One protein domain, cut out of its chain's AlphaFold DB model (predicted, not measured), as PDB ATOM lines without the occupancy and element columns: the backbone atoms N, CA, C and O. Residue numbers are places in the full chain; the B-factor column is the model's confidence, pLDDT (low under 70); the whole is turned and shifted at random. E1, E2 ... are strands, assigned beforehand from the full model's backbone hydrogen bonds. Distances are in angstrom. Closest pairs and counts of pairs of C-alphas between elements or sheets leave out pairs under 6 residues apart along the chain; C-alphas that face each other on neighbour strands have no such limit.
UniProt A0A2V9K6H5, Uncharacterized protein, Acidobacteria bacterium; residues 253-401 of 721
ATOM      1  N   SER A 253     181.492 152.330 146.881       89.94
ATOM      2  CA  SER A 253     181.541 153.181 145.688       89.94
ATOM      3  C   SER A 253     180.433 154.239 145.696       89.94
ATOM      4  O   SER A 253     179.320 153.996 146.164       89.94
ATOM      5  N   ILE A 254     180.742 155.418 145.161       92.50
ATOM      6  CA  ILE A 254     179.837 156.563 145.040       92.50
ATOM      7  C   ILE A 254     179.250 156.584 143.627       92.50
ATOM      8  O   ILE A 254     179.984 156.516 142.642       92.50
ATOM      9  N   SER A 255     177.925 156.678 143.526       91.81
ATOM     10  CA  SER A 255     177.194 156.810 142.261       91.81
ATOM     11  C   SER A 255     176.727 158.236 141.975       91.81
ATOM     12  O   SER A 255     176.404 158.535 140.827       91.81
ATOM     13  N   ALA A 256     176.668 159.111 142.985       91.69
ATOM     14  CA  ALA A 256     176.403 160.536 142.797       91.69
ATOM     15  C   ALA A 256     176.914 161.386 143.973       91.69
ATOM     16  O   ALA A 256     176.985 160.921 145.108       91.69
ATOM     17  N   ALA A 257     177.208 162.659 143.695       90.81
ATOM     18  CA  ALA A 257     177.431 163.699 144.698       90.81
ATOM     19  C   ALA A 257     176.622 164.948 144.311       90.81
ATOM     20  O   ALA A 257     176.861 165.544 143.257       90.81
ATOM     21  N   SER A 258     175.643 165.338 145.125       88.31
ATOM     22  CA  SER A 258     174.747 166.450 144.796       88.31
ATOM     23  C   SER A 258     175.486 167.790 144.779       88.31
ATOM     24  O   SER A 258     176.373 168.044 145.591       88.31
ATOM     25  N   ASN A 259     175.096 168.693 143.878       87.12
ATOM     26  CA  ASN A 259     175.619 170.060 143.848       87.12
ATOM     27  C   ASN A 259     174.810 170.980 144.783       87.12
ATOM     28  O   ASN A 259     174.202 171.953 144.339       87.12
ATOM     29  N   THR A 260     174.726 170.608 146.059       78.38
ATOM     30  CA  THR A 260     173.937 171.302 147.092       78.38
ATOM     31  C   THR A 260     174.807 171.657 148.299       78.38
ATOM     32  O   THR A 260     175.958 171.229 148.390       78.38
ATOM     33  N   SER A 261     174.253 172.437 149.227       75.88
ATOM     34  CA  SER A 261     174.831 172.682 150.553       75.88
ATOM     35  C   SER A 261     173.845 172.184 151.622       75.88
ATOM     36  O   SER A 261     172.765 172.771 151.731       75.88
ATOM     37  N   PRO A 262     174.162 171.122 152.393       75.50
ATOM     38  CA  PRO A 262     175.352 170.269 152.274       75.50
ATOM     39  C   PRO A 262     175.357 169.414 150.993       75.50
ATOM     40  O   PRO A 262     174.313 169.187 150.373       75.50
ATOM     41  N   ILE A 263     176.537 168.930 150.602       80.62
ATOM     42  CA  ILE A 263     176.708 167.897 149.576       80.62
ATOM     43  C   ILE A 263     176.146 166.583 150.128       80.62
ATOM     44  O   ILE A 263     176.511 166.149 151.222       80.62
ATOM     45  N   VAL A 264     175.288 165.933 149.349       87.44
ATOM     46  CA  VAL A 264     174.725 164.608 149.616       87.44
ATOM     47  C   VAL A 264     175.442 163.602 148.727       87.44
ATOM     48  O   VAL A 264     175.506 163.771 147.507       87.44
ATOM     49  N   ILE A 265     175.991 162.562 149.338       90.50
ATOM     50  CA  ILE A 265     176.625 161.441 148.652       90.50
ATOM     51  C   ILE A 265     175.603 160.328 148.491       90.50
ATOM     52  O   ILE A 265     174.998 159.912 149.474       90.50
ATOM     53  N   THR A 266     175.458 159.823 147.269       89.38
ATOM     54  CA  THR A 266     174.734 158.585 146.969       89.38
ATOM     55  C   THR A 266     175.741 157.496 146.653       89.38
ATOM     56  O   THR A 266     176.597 157.656 145.781       89.38
ATOM     57  N   THR A 267     175.628 156.372 147.340       89.56
ATOM     58  CA  THR A 267     176.476 155.197 147.164       89.56
ATOM     59  C   THR A 267     175.805 154.131 146.306       89.56
ATOM     60  O   THR A 267     174.588 154.110 146.130       89.56
ATOM     61  N   THR A 268     176.601 153.211 145.761       86.25
ATOM     62  CA  THR A 268     176.111 152.104 144.925       86.25
ATOM     63  C   THR A 268     175.484 150.966 145.731       86.25
ATOM     64  O   THR A 268     174.935 150.027 145.155       86.25
ATOM     65  N   SER A 269     175.635 150.961 147.055       81.31
ATOM     66  CA  SER A 269     175.153 149.894 147.935       81.31
ATOM     67  C   SER A 269     174.885 150.452 149.324       81.31
ATOM     68  O   SER A 269     175.618 151.319 149.786       81.31
ATOM     69  N   ALA A 270     173.848 149.935 149.984       78.25
ATOM     70  CA  ALA A 270     173.455 150.397 151.309       78.25
ATOM     71  C   ALA A 270     174.611 150.271 152.311       78.25
ATOM     72  O   ALA A 270     175.358 149.289 152.304       78.25
ATOM     73  N   HIS A 271     174.719 151.253 153.201       72.31
ATOM     74  CA  HIS A 271     175.749 151.316 154.231       72.31
ATOM     75  C   HIS A 271     175.142 151.581 155.608       72.31
ATOM     76  O   HIS A 271     174.106 152.226 155.737       72.31
ATOM     77  N   ALA A 272     175.849 151.159 156.656       68.62
ATOM     78  CA  ALA A 272     175.475 151.413 158.049       68.62
ATOM     79  C   ALA A 272     176.043 152.741 158.584       68.62
ATOM     80  O   ALA A 272     176.490 152.819 159.732       68.62
ATOM     81  N   TYR A 273     176.134 153.753 157.722       74.75
ATOM     82  CA  TYR A 273     176.609 155.079 158.098       74.75
ATOM     83  C   TYR A 273     175.532 155.815 158.897       74.75
ATOM     84  O   TYR A 273     174.351 155.712 158.579       74.75
ATOM     85  N   VAL A 274     175.929 156.517 159.959       63.34
ATOM     86  CA  VAL A 274     175.009 157.295 160.805       63.34
ATOM     87  C   VAL A 274     175.588 158.667 161.141       63.34
ATOM     88  O   VAL A 274     176.805 158.859 161.131       63.34
ATOM     89  N   THR A 275     174.712 159.612 161.487       63.72
ATOM     90  CA  THR A 275     175.077 160.969 161.923       63.72
ATOM     91  C   THR A 275     176.172 160.967 162.989       63.72
ATOM     92  O   THR A 275     176.111 160.205 163.953       63.72
ATOM     93  N   GLY A 276     177.164 161.843 162.818       55.53
ATOM     94  CA  GLY A 276     178.324 161.977 163.698       55.53
ATOM     95  C   GLY A 276     179.507 161.078 163.332       55.53
ATOM     96  O   GLY A 276     180.617 161.318 163.807       55.53
ATOM     97  N   GLN A 277     179.319 160.077 162.462       62.91
ATOM     98  CA  GLN A 277     180.432 159.274 161.951       62.91
ATOM     99  C   GLN A 277     181.275 160.063 160.948       62.91
ATOM    100  O   GLN A 277     180.768 160.914 160.214       62.91
ATOM    101  N   ARG A 278     182.573 159.743 160.902       68.31
ATOM    102  CA  ARG A 278     183.498 160.289 159.910       68.31
ATOM    103  C   ARG A 278     183.577 159.403 158.681       68.31
ATOM    104  O   ARG A 278     183.662 158.179 158.783       68.31
ATOM    105  N   VAL A 279     183.645 160.042 157.527       68.69
ATOM    106  CA  VAL A 279     183.827 159.401 156.229       68.69
ATOM    107  C   VAL A 279     184.916 160.120 155.457       68.69
ATOM    108  O   VAL A 279     184.952 161.348 155.408       68.69
ATOM    109  N   GLN A 280     185.809 159.351 154.853       75.44
ATOM    110  CA  GLN A 280     186.684 159.841 153.805       75.44
ATOM    111  C   GLN A 280     185.967 159.669 152.478       75.44
ATOM    112  O   GLN A 280     185.509 158.572 152.158       75.44
ATOM    113  N   ILE A 281     185.894 160.748 151.717       77.38
ATOM    114  CA  ILE A 281     185.413 160.767 150.346       77.38
ATOM    115  C   ILE A 281     186.616 161.008 149.448       77.38
ATOM    116  O   ILE A 281     187.335 161.995 149.612       77.38
ATOM    117  N   ALA A 282     186.849 160.100 148.512       75.06
ATOM    118  CA  ALA A 282     187.955 160.192 147.571       75.06
ATOM    119  C   ALA A 282     187.446 160.078 146.140       75.06
ATOM    120  O   ALA A 282     186.416 159.454 145.896       75.06
ATOM    121  N   SER A 283     188.201 160.641 145.195       77.81
ATOM    122  CA  SER A 283     188.055 160.407 143.752       77.81
ATOM    123  C   SER A 283     186.690 160.766 143.136       77.81
ATOM    124  O   SER A 283     186.343 160.255 142.070       77.81
ATOM    125  N   VAL A 284     185.915 161.658 143.762       82.00
ATOM    126  CA  VAL A 284     184.700 162.241 143.176       82.00
ATOM    127  C   VAL A 284     185.092 163.260 142.104       82.00
ATOM    128  O   VAL A 284     185.758 164.260 142.390       82.00
ATOM    129  N   GLY A 285     184.670 163.015 140.864       77.62
ATOM    130  CA  GLY A 285     184.866 163.906 139.722       77.62
ATOM    131  C   GLY A 285     183.747 164.940 139.578       77.62
ATOM    132  O   GLY A 285     182.568 164.650 139.793       77.62
ATOM    133  N   GLY A 286     184.097 166.149 139.134       88.31
ATOM    134  CA  GLY A 286     183.158 167.256 138.916       88.31
ATOM    135  C   GLY A 286     182.867 168.031 140.199       88.31
ATOM    136  O   GLY A 286     183.380 169.135 140.372       88.31
ATOM    137  N   ASN A 287     182.126 167.436 141.140       84.06
ATOM    138  CA  ASN A 287     181.908 168.024 142.465       84.06
ATOM    139  C   ASN A 287     183.093 167.733 143.405       84.06
ATOM    140  O   ASN A 287     182.985 166.966 144.361       84.06
ATOM    141  N   THR A 288     184.260 168.301 143.102       81.12
ATOM    142  CA  THR A 288     185.506 168.004 143.822       81.12
ATOM    143  C   THR A 288     185.510 168.473 145.274       81.12
ATOM    144  O   THR A 288     186.303 167.949 146.050       81.12
ATOM    145  N   ALA A 289     184.625 169.401 145.661       75.25
ATOM    146  CA  ALA A 289     184.425 169.798 147.059       75.25
ATOM    147  C   ALA A 289     183.893 168.661 147.946       75.25
ATOM    148  O   ALA A 289     183.994 168.747 149.165       75.25
ATOM    149  N   ALA A 290     183.371 167.583 147.353       74.19
ATOM    150  CA  ALA A 290     183.029 166.372 148.083       74.19
ATOM    151  C   ALA A 290     184.268 165.618 148.588       74.19
ATOM    152  O   ALA A 290     184.161 164.894 149.568       74.19
ATOM    153  N   ASN A 291     185.435 165.754 147.944       71.88
ATOM    154  CA  ASN A 291     186.634 165.005 148.322       71.88
ATOM    155  C   ASN A 291     187.249 165.564 149.608       71.88
ATOM    156  O   ASN A 291     187.469 166.766 149.726       71.88
ATOM    157  N   GLY A 292     187.558 164.685 150.555       57.84
ATOM    158  CA  GLY A 292     188.087 165.056 151.861       57.84
ATOM    159  C   GLY A 292     187.535 164.183 152.979       57.84
ATOM    160  O   GLY A 292     186.875 163.173 152.740       57.84
ATOM    161  N   ASN A 293     187.818 164.581 154.215       63.53
ATOM    162  CA  ASN A 293     187.317 163.913 155.409       63.53
ATOM    163  C   ASN A 293     186.165 164.728 155.989       63.53
ATOM    164  O   ASN A 293     186.346 165.897 156.322       63.53
ATOM    165  N   TRP A 294     185.009 164.098 156.159       65.62
ATOM    166  CA  TRP A 294     183.776 164.775 156.542       65.62
ATOM    167  C   TRP A 294     183.066 164.055 157.675       65.62
ATOM    168  O   TRP A 294     183.266 162.861 157.898       65.62
ATOM    169  N   TYR A 295     182.198 164.792 158.357       63.59
ATOM    170  CA  TYR A 295     181.214 164.234 159.276       63.59
ATOM    171  C   TYR A 295     179.890 164.020 158.559       63.59
ATOM    172  O   TYR A 295     179.494 164.849 157.742       63.59
ATOM    173  N   ILE A 296     179.197 162.940 158.902       73.81
ATOM    174  CA  ILE A 296     177.838 162.683 158.431       73.81
ATOM    175  C   ILE A 296     176.846 163.506 159.257       73.81
ATOM    176  O   ILE A 296     176.875 163.450 160.488       73.81
ATOM    177  N   THR A 297     175.953 164.246 158.599       67.31
ATOM    178  CA  THR A 297     174.976 165.155 159.241       67.31
ATOM    179  C   THR A 297     173.529 164.867 158.867       67.31
ATOM    180  O   THR A 297     172.736 165.784 158.684       67.31
ATOM    181  N   ASP A 298     173.134 163.602 158.780       70.81
ATOM    182  CA  ASP A 298     171.770 163.258 158.352       70.81
ATOM    183  C   ASP A 298     170.679 163.581 159.386       70.81
ATOM    184  O   ASP A 298     169.497 163.420 159.090       70.81
ATOM    185  N   GLY A 299     171.060 164.041 160.587       66.19
ATOM    186  CA  GLY A 299     170.153 164.448 161.657       66.19
ATOM    187  C   GLY A 299     169.924 165.952 161.684       66.19
ATOM    188  O   GLY A 299     170.858 166.691 161.981       66.19
ATOM    189  N   VAL A 300     168.687 166.395 161.449       68.44
ATOM    190  CA  VAL A 300     168.330 167.821 161.489       68.44
ATOM    191  C   VAL A 300     167.205 168.062 162.503       68.44
ATOM    192  O   VAL A 300     166.167 167.389 162.432       68.44
ATOM    193  N   PRO A 301     167.388 168.980 163.474       73.94
ATOM    194  CA  PRO A 301     166.344 169.320 164.432       73.94
ATOM    195  C   PRO A 301     165.098 169.873 163.753       73.94
ATOM    196  O   PRO A 301     165.170 170.619 162.774       73.94
ATOM    197  N   ILE A 302     163.952 169.533 164.329       84.50
ATOM    198  CA  ILE A 302     162.650 170.027 163.902       84.50
ATOM    199  C   ILE A 302     162.310 171.263 164.741       84.50
ATOM    200  O   ILE A 302     162.361 171.229 165.967       84.50
ATOM    201  N   LEU A 303     161.978 172.366 164.070       84.69
ATOM    202  CA  LEU A 303     161.477 173.596 164.693       84.69
ATOM    203  C   LEU A 303     159.952 173.677 164.675       84.69
ATOM    204  O   LEU A 303     159.375 174.438 165.450       84.69
ATOM    205  N   GLY A 304     159.298 172.900 163.813       90.38
ATOM    206  CA  GLY A 304     157.846 172.868 163.727       90.38
ATOM    207  C   GLY A 304     157.318 171.660 162.964       90.38
ATOM    208  O   GLY A 304     157.949 171.177 162.028       90.38
ATOM    209  N   ALA A 305     156.134 171.197 163.364       96.31
ATOM    210  CA  ALA A 305     155.358 170.178 162.666       96.31
ATOM    211  C   ALA A 305     153.896 170.638 162.553       96.31
ATOM    212  O   ALA A 305     153.190 170.734 163.561       96.31
ATOM    213  N   SER A 306     153.427 170.952 161.344       97.06
ATOM    214  CA  SER A 306     152.105 171.560 161.149       97.06
ATOM    215  C   SER A 306     150.956 170.601 161.481       97.06
ATOM    216  O   SER A 306     150.992 169.417 161.149       97.06
ATOM    217  N   ASN A 307     149.893 171.117 162.107       96.00
ATOM    218  CA  ASN A 307     148.664 170.356 162.338       96.00
ATOM    219  C   ASN A 307     147.803 170.313 161.061       96.00
ATOM    220  O   ASN A 307     146.743 170.934 160.988       96.00
ATOM    221  N   ALA A 308     148.317 169.663 160.018       94.94
ATOM    222  CA  ALA A 308     147.712 169.595 158.692       94.94
ATOM    223  C   ALA A 308     147.785 168.172 158.110       94.94
ATOM    224  O   ALA A 308     148.350 167.261 158.716       94.94
ATOM    225  N   SER A 309     147.181 167.975 156.937       95.44
ATOM    226  CA  SER A 309     147.288 166.744 156.144       95.44
ATOM    227  C   SER A 309     147.682 167.103 154.704       95.44
ATOM    228  O   SER A 309     146.836 167.645 153.988       95.44
ATOM    229  N   PRO A 310     148.926 166.836 154.262       97.38
ATOM    230  CA  PRO A 310     150.033 166.249 155.026       97.38
ATOM    231  C   PRO A 310     150.646 167.213 156.063       97.38
ATOM    232  O   PRO A 310     150.577 168.433 155.920       97.38
ATOM    233  N   ILE A 311     151.273 166.648 157.099       98.31
ATOM    234  CA  ILE A 311     152.118 167.355 158.070       98.31
ATOM    235  C   ILE A 311     153.336 167.917 157.331       98.31
ATOM    236  O   ILE A 311     154.066 167.171 156.675       98.31
ATOM    237  N   ALA A 312     153.569 169.220 157.467       97.69
ATOM    238  CA  ALA A 312     154.777 169.897 157.009       97.69
ATOM    239  C   ALA A 312     155.750 170.050 158.182       97.69
ATOM    240  O   ALA A 312     155.363 170.511 159.260       97.69
ATOM    241  N   ILE A 313     156.999 169.656 157.964       98.06
ATOM    242  CA  ILE A 313     158.101 169.778 158.909       98.06
ATOM    243  C   ILE A 313     158.941 170.994 158.531       98.06
ATOM    244  O   ILE A 313     159.330 171.139 157.374       98.06
ATOM    245  N   THR A 314     159.238 171.833 159.520       95.00
ATOM    246  CA  THR A 314     160.236 172.904 159.433       95.00
ATOM    247  C   THR A 314     161.480 172.463 160.191       95.00
ATOM    248  O   THR A 314     161.381 172.081 161.361       95.00
ATOM    249  N   THR A 315     162.647 172.535 159.562       83.75
ATOM    250  CA  THR A 315     163.933 172.184 160.178       83.75
ATOM    251  C   THR A 315     164.749 173.413 160.567       83.75
ATOM    252  O   THR A 315     164.567 174.497 160.020       83.75
ATOM    253  N   SER A 316     165.667 173.259 161.527       73.12
ATOM    254  CA  SER A 316     166.522 174.363 162.002       73.12
ATOM    255  C   SER A 316     167.676 174.720 161.064       73.12
ATOM    256  O   SER A 316     168.327 175.742 161.259       73.12
ATOM    257  N   ALA A 317     167.958 173.866 160.085       65.12
ATOM    258  CA  ALA A 317     169.022 174.018 159.103       65.12
ATOM    259  C   ALA A 317     168.608 173.345 157.781       65.12
ATOM    260  O   ALA A 317     167.638 172.570 157.779       65.12
ATOM    261  N   PRO A 318     169.322 173.615 156.668       72.50
ATOM    262  CA  PRO A 318     169.108 172.914 155.413       72.50
ATOM    263  C   PRO A 318     169.128 171.390 155.588       72.50
ATOM    264  O   PRO A 318     170.115 170.842 156.074       72.50
ATOM    265  N   HIS A 319     168.049 170.704 155.209       73.62
ATOM    266  CA  HIS A 319     167.858 169.289 155.536       73.62
ATOM    267  C   HIS A 319     168.479 168.308 154.535       73.62
ATOM    268  O   HIS A 319     168.625 167.132 154.849       73.62
ATOM    269  N   GLY A 320     168.838 168.762 153.330       72.56
ATOM    270  CA  GLY A 320     169.512 167.923 152.328       72.56
ATOM    271  C   GLY A 320     168.694 166.712 151.849       72.56
ATOM    272  O   GLY A 320     169.263 165.747 151.343       72.56
ATOM    273  N   TYR A 321     167.367 166.739 152.011       81.81
ATOM    274  CA  TYR A 321     166.461 165.672 151.560       81.81
ATOM    275  C   TYR A 321     165.884 165.999 150.183       81.81
ATOM    276  O   TYR A 321     165.656 167.163 149.855       81.81
ATOM    277  N   SER A 322     165.616 164.958 149.402       81.50
ATOM    278  CA  SER A 322     164.990 165.006 148.081       81.50
ATOM    279  C   SER A 322     163.606 164.351 148.094       81.50
ATOM    280  O   SER A 322     163.253 163.600 149.002       81.50
ATOM    281  N   ASN A 323     162.798 164.626 147.068       86.88
ATOM    282  CA  ASN A 323     161.498 163.973 146.901       86.88
ATOM    283  C   ASN A 323     161.644 162.449 146.847       86.88
ATOM    284  O   ASN A 323     162.405 161.933 146.032       86.88
ATOM    285  N   GLY A 324     160.861 161.745 147.666       83.62
ATOM    286  CA  GLY A 324     160.892 160.286 147.756       83.62
ATOM    287  C   GLY A 324     161.872 159.734 148.790       83.62
ATOM    288  O   GLY A 324     161.833 158.529 149.038       83.62
ATOM    289  N   ASP A 325     162.687 160.581 149.427       80.94
ATOM    290  CA  ASP A 325     163.560 160.153 150.520       80.94
ATOM    291  C   ASP A 325     162.737 159.621 151.699       80.94
ATOM    292  O   ASP A 325     161.635 160.103 151.995       80.94
ATOM    293  N   GLN A 326     163.288 158.619 152.384       87.06
ATOM    294  CA  GLN A 326     162.721 158.101 153.620       87.06
ATOM    295  C   GLN A 326     163.393 158.780 154.815       87.06
ATOM    296  O   GLN A 326     164.616 158.827 154.900       87.06
ATOM    297  N   VAL A 327     162.604 159.274 155.767       88.56
ATOM    298  CA  VAL A 327     163.110 159.874 157.006       88.56
ATOM    299  C   VAL A 327     162.498 159.195 158.223       88.56
ATOM    300  O   VAL A 327     161.311 158.873 158.248       88.56
ATOM    301  N   GLN A 328     163.302 159.003 159.261       88.06
ATOM    302  CA  GLN A 328     162.868 158.657 160.603       88.06
ATOM    303  C   GLN A 328     162.760 159.934 161.437       88.06
ATOM    304  O   GLN A 328     163.765 160.601 161.696       88.06
ATOM    305  N   ILE A 329     161.552 160.237 161.903       89.06
ATOM    306  CA  ILE A 329     161.274 161.328 162.838       89.06
ATOM    307  C   ILE A 329     161.070 160.763 164.239       89.06
ATOM    308  O   ILE A 329     160.339 159.788 164.438       89.06
ATOM    309  N   SER A 330     161.709 161.390 165.224       81.31
ATOM    310  CA  SER A 330     161.564 161.034 166.638       81.31
ATOM    311  C   SER A 330     161.596 162.268 167.533       81.31
ATOM    312  O   SER A 330     162.280 163.236 167.213       81.31
ATOM    313  N   GLY A 331     160.888 162.225 168.665       75.56
ATOM    314  CA  GLY A 331     160.940 163.255 169.706       75.56
ATOM    315  C   GLY A 331     160.075 164.499 169.469       75.56
ATOM    316  O   GLY A 331     160.233 165.467 170.208       75.56
ATOM    317  N   VAL A 332     159.179 164.499 168.474       87.25
ATOM    318  CA  VAL A 332     158.229 165.602 168.246       87.25
ATOM    319  C   VAL A 332     157.128 165.569 169.308       87.25
ATOM    320  O   VAL A 332     156.390 164.583 169.414       87.25
ATOM    321  N   GLY A 333     156.999 166.650 170.077       81.00
ATOM    322  CA  GLY A 333     155.934 166.875 171.053       81.00
ATOM    323  C   GLY A 333     154.726 167.614 170.468       81.00
ATOM    324  O   GLY A 333     154.843 168.407 169.527       81.00
ATOM    325  N   GLY A 334     153.547 167.374 171.047       93.88
ATOM    326  CA  GLY A 334     152.299 168.023 170.645       93.88
ATOM    327  C   GLY A 334     151.665 167.377 169.412       93.88
ATOM    328  O   GLY A 334     150.716 166.609 169.555       93.88
ATOM    329  N   ASN A 335     152.229 167.609 168.222       94.19
ATOM    330  CA  ASN A 335     151.844 166.907 166.990       94.19
ATOM    331  C   ASN A 335     152.578 165.560 166.883       94.19
ATOM    332  O   ASN A 335     153.462 165.362 166.046       94.19
ATOM    333  N   THR A 336     152.273 164.642 167.798       95.44
ATOM    334  CA  THR A 336     153.001 163.374 167.937       95.44
ATOM    335  C   THR A 336     152.828 162.436 166.745       95.44
ATOM    336  O   THR A 336     153.660 161.544 166.575       95.44
ATOM    337  N   ALA A 337     151.820 162.667 165.894       94.69
ATOM    338  CA  ALA A 337     151.622 161.956 164.633       94.69
ATOM    339  C   ALA A 337     152.756 162.183 163.617       94.69
ATOM    340  O   ALA A 337     152.850 161.435 162.654       94.69
ATOM    341  N   ALA A 338     153.635 163.168 163.829       92.94
ATOM    342  CA  ALA A 338     154.842 163.336 163.023       92.94
ATOM    343  C   ALA A 338     155.924 162.280 163.321       92.94
ATOM    344  O   ALA A 338     156.798 162.054 162.489       92.94
ATOM    345  N   ASN A 339     155.902 161.625 164.490       92.12
ATOM    346  CA  ASN A 339     156.908 160.621 164.848       92.12
ATOM    347  C   ASN A 339     156.686 159.315 164.076       92.12
ATOM    348  O   ASN A 339     155.567 158.812 164.011       92.12
ATOM    349  N   GLY A 340     157.757 158.739 163.532       89.31
ATOM    350  CA  GLY A 340     157.701 157.523 162.722       89.31
ATOM    351  C   GLY A 340     158.612 157.585 161.501       89.31
ATOM    352  O   GLY A 340     159.395 158.521 161.343       89.31
ATOM    353  N   THR A 341     158.515 156.570 160.645       91.44
ATOM    354  CA  THR A 341     159.221 156.523 159.361       91.44
ATOM    355  C   THR A 341     158.301 157.024 158.253       91.44
ATOM    356  O   THR A 341     157.191 156.515 158.098       91.44
ATOM    357  N   TRP A 342     158.764 157.980 157.453       94.19
ATOM    358  CA  TRP A 342     157.959 158.649 156.431       94.19
ATOM    359  C   TRP A 342     158.692 158.714 155.102       94.19
ATOM    360  O   TRP A 342     159.891 158.959 155.075       94.19
ATOM    361  N   ILE A 343     157.958 158.558 154.002       93.25
ATOM    362  CA  ILE A 343     158.413 159.048 152.698       93.25
ATOM    363  C   ILE A 343     158.068 160.530 152.619       93.25
ATOM    364  O   ILE A 343     156.952 160.917 152.981       93.25
ATOM    365  N   ILE A 344     159.003 161.348 152.148       94.62
ATOM    366  CA  ILE A 344     158.848 162.802 152.152       94.62
ATOM    367  C   ILE A 344     158.709 163.398 150.754       94.62
ATOM    368  O   ILE A 344     159.147 162.832 149.750       94.62
ATOM    369  N   THR A 345     158.107 164.582 150.712       94.62
ATOM    370  CA  THR A 345     158.186 165.499 149.572       94.62
ATOM    371  C   THR A 345     158.908 166.758 150.044       94.62
ATOM    372  O   THR A 345     158.405 167.461 150.921       94.62
ATOM    373  N   ALA A 346     160.102 167.010 149.509       90.50
ATOM    374  CA  ALA A 346     160.898 168.195 149.796       90.50
ATOM    375  C   ALA A 346     160.233 169.424 149.162       90.50
ATOM    376  O   ALA A 346     159.849 169.401 147.991       90.50
ATOM    377  N   MET A 347     160.074 170.490 149.944       91.81
ATOM    378  CA  MET A 347     159.476 171.749 149.488       91.81
ATOM    379  C   MET A 347     160.561 172.775 149.172       91.81
ATOM    380  O   MET A 347     160.556 173.372 148.098       91.81
ATOM    381  N   ASP A 348     161.502 172.947 150.097       89.19
ATOM    382  CA  ASP A 348     162.674 173.807 149.955       89.19
ATOM    383  C   ASP A 348     163.829 173.268 150.814       89.19
ATOM    384  O   ASP A 348     163.821 172.098 151.179       89.19
ATOM    385  N   SER A 349     164.856 174.073 151.099       78.81
ATOM    386  CA  SER A 349     166.004 173.616 151.885       78.81
ATOM    387  C   SER A 349     165.673 173.349 153.354       78.81
ATOM    388  O   SER A 349     166.370 172.553 153.969       78.81
ATOM    389  N   THR A 350     164.646 173.972 153.930       89.88
ATOM    390  CA  THR A 350     164.284 173.884 155.360       89.88
ATOM    391  C   THR A 350     162.877 173.329 155.610       89.88
ATOM    392  O   THR A 350     162.435 173.276 156.760       89.88
ATOM    393  N   HIS A 351     162.172 172.896 154.559       92.69
ATOM    394  CA  HIS A 351     160.800 172.398 154.640       92.69
ATOM    395  C   HIS A 351     160.561 171.150 153.789       92.69
ATOM    396  O   HIS A 351     160.908 171.096 152.609       92.69
ATOM    397  N   PHE A 352     159.842 170.182 154.358       96.38
ATOM    398  CA  PHE A 352     159.334 169.007 153.645       96.38
ATOM    399  C   PHE A 352     158.013 168.515 154.252       96.38
ATOM    400  O   PHE A 352     157.745 168.736 155.432       96.38
ATOM    401  N   SER A 353     157.172 167.826 153.475       97.62
ATOM    402  CA  SER A 353     155.958 167.167 153.990       97.62
ATOM    403  C   SER A 353     156.126 165.668 154.166       97.62
ATOM    404  O   SER A 353     156.794 165.018 153.363       97.62
ATOM    405  N   LEU A 354     155.423 165.115 155.154       97.94
ATOM    406  CA  LEU A 354     155.314 163.679 155.395       97.94
ATOM    407  C   LEU A 354     154.156 163.107 154.570       97.94
ATOM    408  O   LEU A 354     152.989 163.424 154.822       97.94
ATOM    409  N   ASN A 355     154.453 162.278 153.573       97.12
ATOM    410  CA  ASN A 355     153.433 161.788 152.649       97.12
ATOM    411  C   ASN A 355     152.393 160.928 153.385       97.12
ATOM    412  O   ASN A 355     152.738 160.062 154.185       97.12
ATOM    413  N   SER A 356     151.112 161.155 153.083       96.12
ATOM    414  CA  SER A 356     149.963 160.460 153.698       96.12
ATOM    415  C   SER A 356     149.830 160.617 155.222       96.12
ATOM    416  O   SER A 356     149.164 159.811 155.867       96.12
ATOM    417  N   SER A 357     150.446 161.643 155.810       97.69
ATOM    418  CA  SER A 357     150.313 161.941 157.240       97.69
ATOM    419  C   SER A 357     149.062 162.771 157.562       97.69
ATOM    420  O   SER A 357     148.541 163.510 156.720       97.69
ATOM    421  N   THR A 358     148.605 162.683 158.812       97.19
ATOM    422  CA  THR A 358     147.512 163.493 159.365       97.19
ATOM    423  C   THR A 358     147.926 164.011 160.737       97.19
ATOM    424  O   THR A 358     148.178 163.216 161.641       97.19
ATOM    425  N   GLY A 359     148.015 165.336 160.888       96.00
ATOM    426  CA  GLY A 359     148.334 165.977 162.165       96.00
ATOM    427  C   GLY A 359     147.303 165.668 163.253       96.00
ATOM    428  O   GLY A 359     146.109 165.557 162.975       96.00
ATOM    429  N   ASN A 360     147.768 165.518 164.495       96.12
ATOM    430  CA  ASN A 360     146.924 165.181 165.649       96.12
ATOM    431  C   ASN A 360     146.949 166.235 166.770       96.12
ATOM    432  O   ASN A 360     146.367 166.014 167.832       96.12
ATOM    433  N   GLY A 361     147.604 167.374 166.549       94.06
ATOM    434  CA  GLY A 361     147.734 168.437 167.541       94.06
ATOM    435  C   GLY A 361     148.693 169.538 167.104       94.06
ATOM    436  O   GLY A 361     149.348 169.437 166.069       94.06
ATOM    437  N   SER A 362     148.777 170.609 167.895       92.75
ATOM    438  CA  SER A 362     149.778 171.664 167.696       92.75
ATOM    439  C   SER A 362     151.159 171.178 168.124       92.75
ATOM    440  O   SER A 362     151.285 170.557 169.175       92.75
ATOM    441  N   TYR A 363     152.195 171.498 167.351       94.50
ATOM    442  CA  TYR A 363     153.583 171.275 167.751       94.50
ATOM    443  C   TYR A 363     153.917 172.035 169.043       94.50
ATOM    444  O   TYR A 363     153.611 173.222 169.152       94.50
ATOM    445  N   THR A 364     154.552 171.361 170.004       82.19
ATOM    446  CA  THR A 364     154.967 171.989 171.270       82.19
ATOM    447  C   THR A 364     156.478 172.152 171.382       82.19
ATOM    448  O   THR A 364     156.934 173.201 171.827       82.19
ATOM    449  N   SER A 365     157.263 171.130 171.027       81.06
ATOM    450  CA  SER A 365     158.725 171.142 171.163       81.06
ATOM    451  C   SER A 365     159.380 169.895 170.560       81.06
ATOM    452  O   SER A 365     158.720 168.877 170.348       81.06
ATOM    453  N   GLY A 366     160.702 169.967 170.379       78.94
ATOM    454  CA  GLY A 366     161.565 168.825 170.091       78.94
ATOM    455  C   GLY A 366     161.439 168.265 168.677       78.94
ATOM    456  O   GLY A 366     160.799 168.823 167.796       78.94
ATOM    457  N   GLY A 367     162.061 167.114 168.466       77.81
ATOM    458  CA  GLY A 367     162.016 166.429 167.188       77.81
ATOM    459  C   GLY A 367     163.349 166.452 166.459       77.81
ATOM    460  O   GLY A 367     164.069 167.450 166.431       77.81
ATOM    461  N   THR A 368     163.678 165.333 165.840       77.31
ATOM    462  CA  THR A 368     164.812 165.213 164.927       77.31
ATOM    463  C   THR A 368     164.382 164.351 163.758       77.31
ATOM    464  O   THR A 368     163.763 163.306 163.962       77.31
ATOM    465  N   SER A 369     164.706 164.803 162.552       83.00
ATOM    466  CA  SER A 369     164.587 164.018 161.328       83.00
ATOM    467  C   SER A 369     165.944 163.407 160.998       83.00
ATOM    468  O   SER A 369     166.949 164.109 161.067       83.00
ATOM    469  N   THR A 370     165.982 162.117 160.668       79.19
ATOM    470  CA  THR A 370     167.203 161.379 160.292       79.19
ATOM    471  C   THR A 370     166.957 160.464 159.099       79.19
ATOM    472  O   THR A 370     165.857 159.939 158.966       79.19
ATOM    473  N   ARG A 371     167.969 160.220 158.261       76.88
ATOM    474  CA  ARG A 371     167.946 159.100 157.302       76.88
ATOM    475  C   ARG A 371     168.066 157.753 158.047       76.88
ATOM    476  O   ARG A 371     168.824 157.684 159.019       76.88
ATOM    477  N   PRO A 372     167.337 156.686 157.666       68.56
ATOM    478  CA  PRO A 372     167.522 155.346 158.232       68.56
ATOM    479  C   PRO A 372     168.940 154.791 157.995       68.56
ATOM    480  O   PRO A 372     169.559 155.049 156.967       68.56
ATOM    481  N   SER A 373     169.452 153.959 158.910       56.09
ATOM    482  CA  SER A 373     170.830 153.419 158.903       56.09
ATOM    483  C   SER A 373     171.124 152.345 157.835       56.09
ATOM    484  O   SER A 373     172.042 151.542 157.991       56.09
ATOM    485  N   ASN A 374     170.338 152.290 156.763       57.16
ATOM    486  CA  ASN A 374     170.464 151.350 155.647       57.16
ATOM    487  C   ASN A 374     170.162 152.009 154.290       57.16
ATOM    488  O   ASN A 374     169.798 151.327 153.330       57.16
ATOM    489  N   GLU A 375     170.294 153.332 154.213       67.50
ATOM    490  CA  GLU A 375     170.057 154.092 152.994       67.50
ATOM    491  C   GLU A 375     171.314 154.152 152.107       67.50
ATOM    492  O   GLU A 375     172.430 153.871 152.544       67.50
ATOM    493  N   LEU A 376     171.120 154.505 150.835       81.62
ATOM    494  CA  LEU A 376     172.203 154.768 149.883       81.62
ATOM    495  C   LEU A 376     172.822 156.160 150.072       81.62
ATOM    496  O   LEU A 376     173.870 156.433 149.491       81.62
ATOM    497  N   ASN A 377     172.163 157.044 150.827       84.94
ATOM    498  CA  ASN A 377     172.471 158.466 150.884       84.94
ATOM    499  C   ASN A 377     172.979 158.895 152.262       84.94
ATOM    500  O   ASN A 377     172.452 158.443 153.276       84.94
ATOM    501  N   PHE A 378     173.932 159.827 152.287       82.50
ATOM    502  CA  PHE A 378     174.336 160.558 153.491       82.50
ATOM    503  C   PHE A 378     174.862 161.959 153.156       82.50
ATOM    504  O   PHE A 378     175.362 162.204 152.058       82.50
ATOM    505  N   SER A 379     174.769 162.884 154.110       83.69
ATOM    506  CA  SER A 379     175.119 164.301 153.926       83.69
ATOM    507  C   SER A 379     176.460 164.654 154.574       83.69
ATOM    508  O   SER A 379     176.729 164.228 155.696       83.69
ATOM    509  N   LEU A 380     177.286 165.457 153.894       78.12
ATOM    510  CA  LEU A 380     178.608 165.888 154.365       78.12
ATOM    511  C   LEU A 380     178.536 167.242 155.089       78.12
ATOM    512  O   LEU A 380     178.185 168.259 154.485       78.12
ATOM    513  N   ASN A 381     178.937 167.282 156.360       67.94
ATOM    514  CA  ASN A 381     178.899 168.501 157.167       67.94
ATOM    515  C   ASN A 381     179.699 169.662 156.556       67.94
ATOM    516  O   ASN A 381     180.840 169.467 156.139       67.94
ATOM    517  N   GLY A 382     179.142 170.877 156.588       64.56
ATOM    518  CA  GLY A 382     179.859 172.111 156.244       64.56
ATOM    519  C   GLY A 382     180.301 172.211 154.782       64.56
ATOM    520  O   GLY A 382     181.109 173.071 154.436       64.56
ATOM    521  N   THR A 383     179.794 171.337 153.913       69.75
ATOM    522  CA  THR A 383     180.164 171.316 152.498       69.75
ATOM    523  C   THR A 383     179.267 172.217 151.657       69.75
ATOM    524  O   THR A 383     178.099 172.455 151.962       69.75
ATOM    525  N   THR A 384     179.821 172.714 150.555       78.25
ATOM    526  CA  THR A 384     179.076 173.401 149.499       78.25
ATOM    527  C   THR A 384     179.499 172.822 148.161       78.25
ATOM    528  O   THR A 384     180.695 172.720 147.890       78.25
ATOM    529  N   GLY A 385     178.526 172.413 147.345       79.00
ATOM    530  CA  GLY A 385     178.780 171.846 146.024       79.00
ATOM    531  C   GLY A 385     179.604 172.776 145.129       79.00
ATOM    532  O   GLY A 385     179.360 173.982 145.071       79.00
ATOM    533  N   SER A 386     180.588 172.211 144.427       85.00
ATOM    534  CA  SER A 386     181.486 172.944 143.524       85.00
ATOM    535  C   SER A 386     181.200 172.709 142.038       85.00
ATOM    536  O   SER A 386     182.006 173.092 141.193       85.00
ATOM    537  N   GLY A 387     180.092 172.046 141.697       85.06
ATOM    538  CA  GLY A 387     179.742 171.673 140.326       85.06
ATOM    539  C   GLY A 387     178.979 170.347 140.238       85.06
ATOM    540  O   GLY A 387     178.799 169.665 141.247       85.06
ATOM    541  N   PRO A 388     178.500 169.962 139.040       88.88
ATOM    542  CA  PRO A 388     177.816 168.688 138.849       88.88
ATOM    543  C   PRO A 388     178.779 167.510 139.036       88.88
ATOM    544  O   PRO A 388     179.940 167.566 138.630       88.88
ATOM    545  N   TYR A 389     178.276 166.416 139.605       93.00
ATOM    546  CA  TYR A 389     178.974 165.134 139.607       93.00
ATOM    547  C   TYR A 389     179.216 164.648 138.173       93.00
ATOM    548  O   TYR A 389     178.307 164.687 137.343       93.00
ATOM    549  N   THR A 390     180.430 164.176 137.887       86.88
ATOM    550  CA  THR A 390     180.795 163.665 136.553       86.88
ATOM    551  C   THR A 390     181.250 162.211 136.564       86.88
ATOM    552  O   THR A 390     181.017 161.515 135.579       86.88
ATOM    553  N   SER A 391     181.867 161.723 137.646       86.81
ATOM    554  CA  SER A 391     182.329 160.332 137.717       86.81
ATOM    555  C   SER A 391     182.810 159.910 139.103       86.81
ATOM    556  O   SER A 391     183.323 160.732 139.861       86.81
ATOM    557  N   GLY A 392     182.794 158.595 139.336       83.12
ATOM    558  CA  GLY A 392     183.607 157.898 140.330       83.12
ATOM    559  C   GLY A 392     183.306 158.208 141.795       83.12
ATOM    560  O   GLY A 392     182.256 158.736 142.155       83.12
ATOM    561  N   GLY A 393     184.280 157.848 142.622       82.62
ATOM    562  CA  GLY A 393     184.348 158.158 144.036       82.62
ATOM    563  C   GLY A 393     184.178 156.951 144.953       82.62
ATOM    564  O   GLY A 393     183.489 155.984 144.625       82.62
ATOM    565  N   THR A 394     184.810 157.014 146.118       81.69
ATOM    566  CA  THR A 394     184.656 156.032 147.195       81.69
ATOM    567  C   THR A 394     184.380 156.746 148.509       81.69
ATOM    568  O   THR A 394     184.895 157.835 148.763       81.69
ATOM    569  N   SER A 395     183.547 156.129 149.342       79.44
ATOM    570  CA  SER A 395     183.345 156.514 150.729       79.44
ATOM    571  C   SER A 395     183.904 155.434 151.642       79.44
ATOM    572  O   SER A 395     183.569 154.259 151.503       79.44
ATOM    573  N   THR A 396     184.763 155.825 152.575       70.94
ATOM    574  CA  THR A 396     185.336 154.923 153.575       70.94
ATOM    575  C   THR A 396     185.013 155.458 154.955       70.94
ATOM    576  O   THR A 396     185.393 156.585 155.279       70.94
ATOM    577  N   ARG A 397     184.340 154.667 155.801       69.81
ATOM    578  CA  ARG A 397     184.112 155.073 157.193       69.81
ATOM    579  C   ARG A 397     185.450 155.121 157.914       69.81
ATOM    580  O   ARG A 397     186.143 154.107 158.012       69.81
ATOM    581  N   LEU A 398     185.806 156.290 158.426       57.78
ATOM    582  CA  LEU A 398     187.027 156.465 159.196       57.78
ATOM    583  C   LEU A 398     186.817 155.954 160.617       57.78
ATOM    584  O   LEU A 398     185.713 156.004 161.169       57.78
ATOM    585  N   ALA A 399     187.892 155.449 161.212       50.50
ATOM    586  CA  ALA A 399     187.884 155.068 162.612       50.50
ATOM    587  C   ALA A 399     187.550 156.271 163.505       50.50
ATOM    588  O   ALA A 399     187.888 157.417 163.197       50.50
ATOM    589  N   THR A 400     186.887 156.006 164.625       49.78
ATOM    590  CA  THR A 400     186.564 157.028 165.621       49.78
ATOM    591  C   THR A 400     187.382 156.734 166.872       49.78
ATOM    592  O   THR A 400     187.287 155.643 167.425       49.78
ATOM    593  N   ALA A 401     188.213 157.679 167.321       44.38
ATOM    594  CA  ALA A 401     189.056 157.449 168.496       44.38
ATOM    595  C   ALA A 401     188.214 157.386 169.786       44.38
ATOM    596  O   ALA A 401     188.536 156.622 170.695       44.38
TER     597      ALA A 401
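What this domain is: This is residues 253 to 401 of the 721 residues of an uncharacterized protein of Acidobacteria bacterium (UniProt A0A2V9K6H5). With little regular structure, two lobes stand end to end: a closed six-strand barrel, E5 to E10, and a small sandwich, sheets E1-E2-E11 and E4-E3-E12 face to face, strands crossed. The 149 printed residues hold twelve named strands, E1 to E12, and no named helix: all strand, 56 residues, neighbours antiparallel. It is compact, radius of gyration of the C-alphas 15.7 A, spans 47 by 33 by 24 A.

How they stand to each other: Round the barrel run E5, residues 300 to 305, E6, 312 to 315, E9, 351 to 354, E8, 340 to 346, E7, 326 to 330, and E10, 368 to 370, back to E5; N 300 and O 369, 2.9 A, are within hydrogen-bond range. E7 E8 E9 form a meander, each strand the antiparallel neighbour of the one before; with E6, or E10, this is a Greek key, first strand beside fourth. E1, 253 to 257, E2, 263 to 267, and E11, 377 to 380, face E4, 292 to 295, E3, 278 to 282, and E12, 394 to 397, strands at 87 degrees.

Where its parts are: E1 begins at C-alpha 253 (181.541, 153.181, 145.688); E12 ends at C-alpha 397 (184.112, 155.073, 157.193). E8 spans 17.1 A.

The domain as a whole: The printed part has no cut. Links E9 to E10 and E11 to E12 are long. Twenty-seven residues have pLDDT under 70, among them 397 to 401.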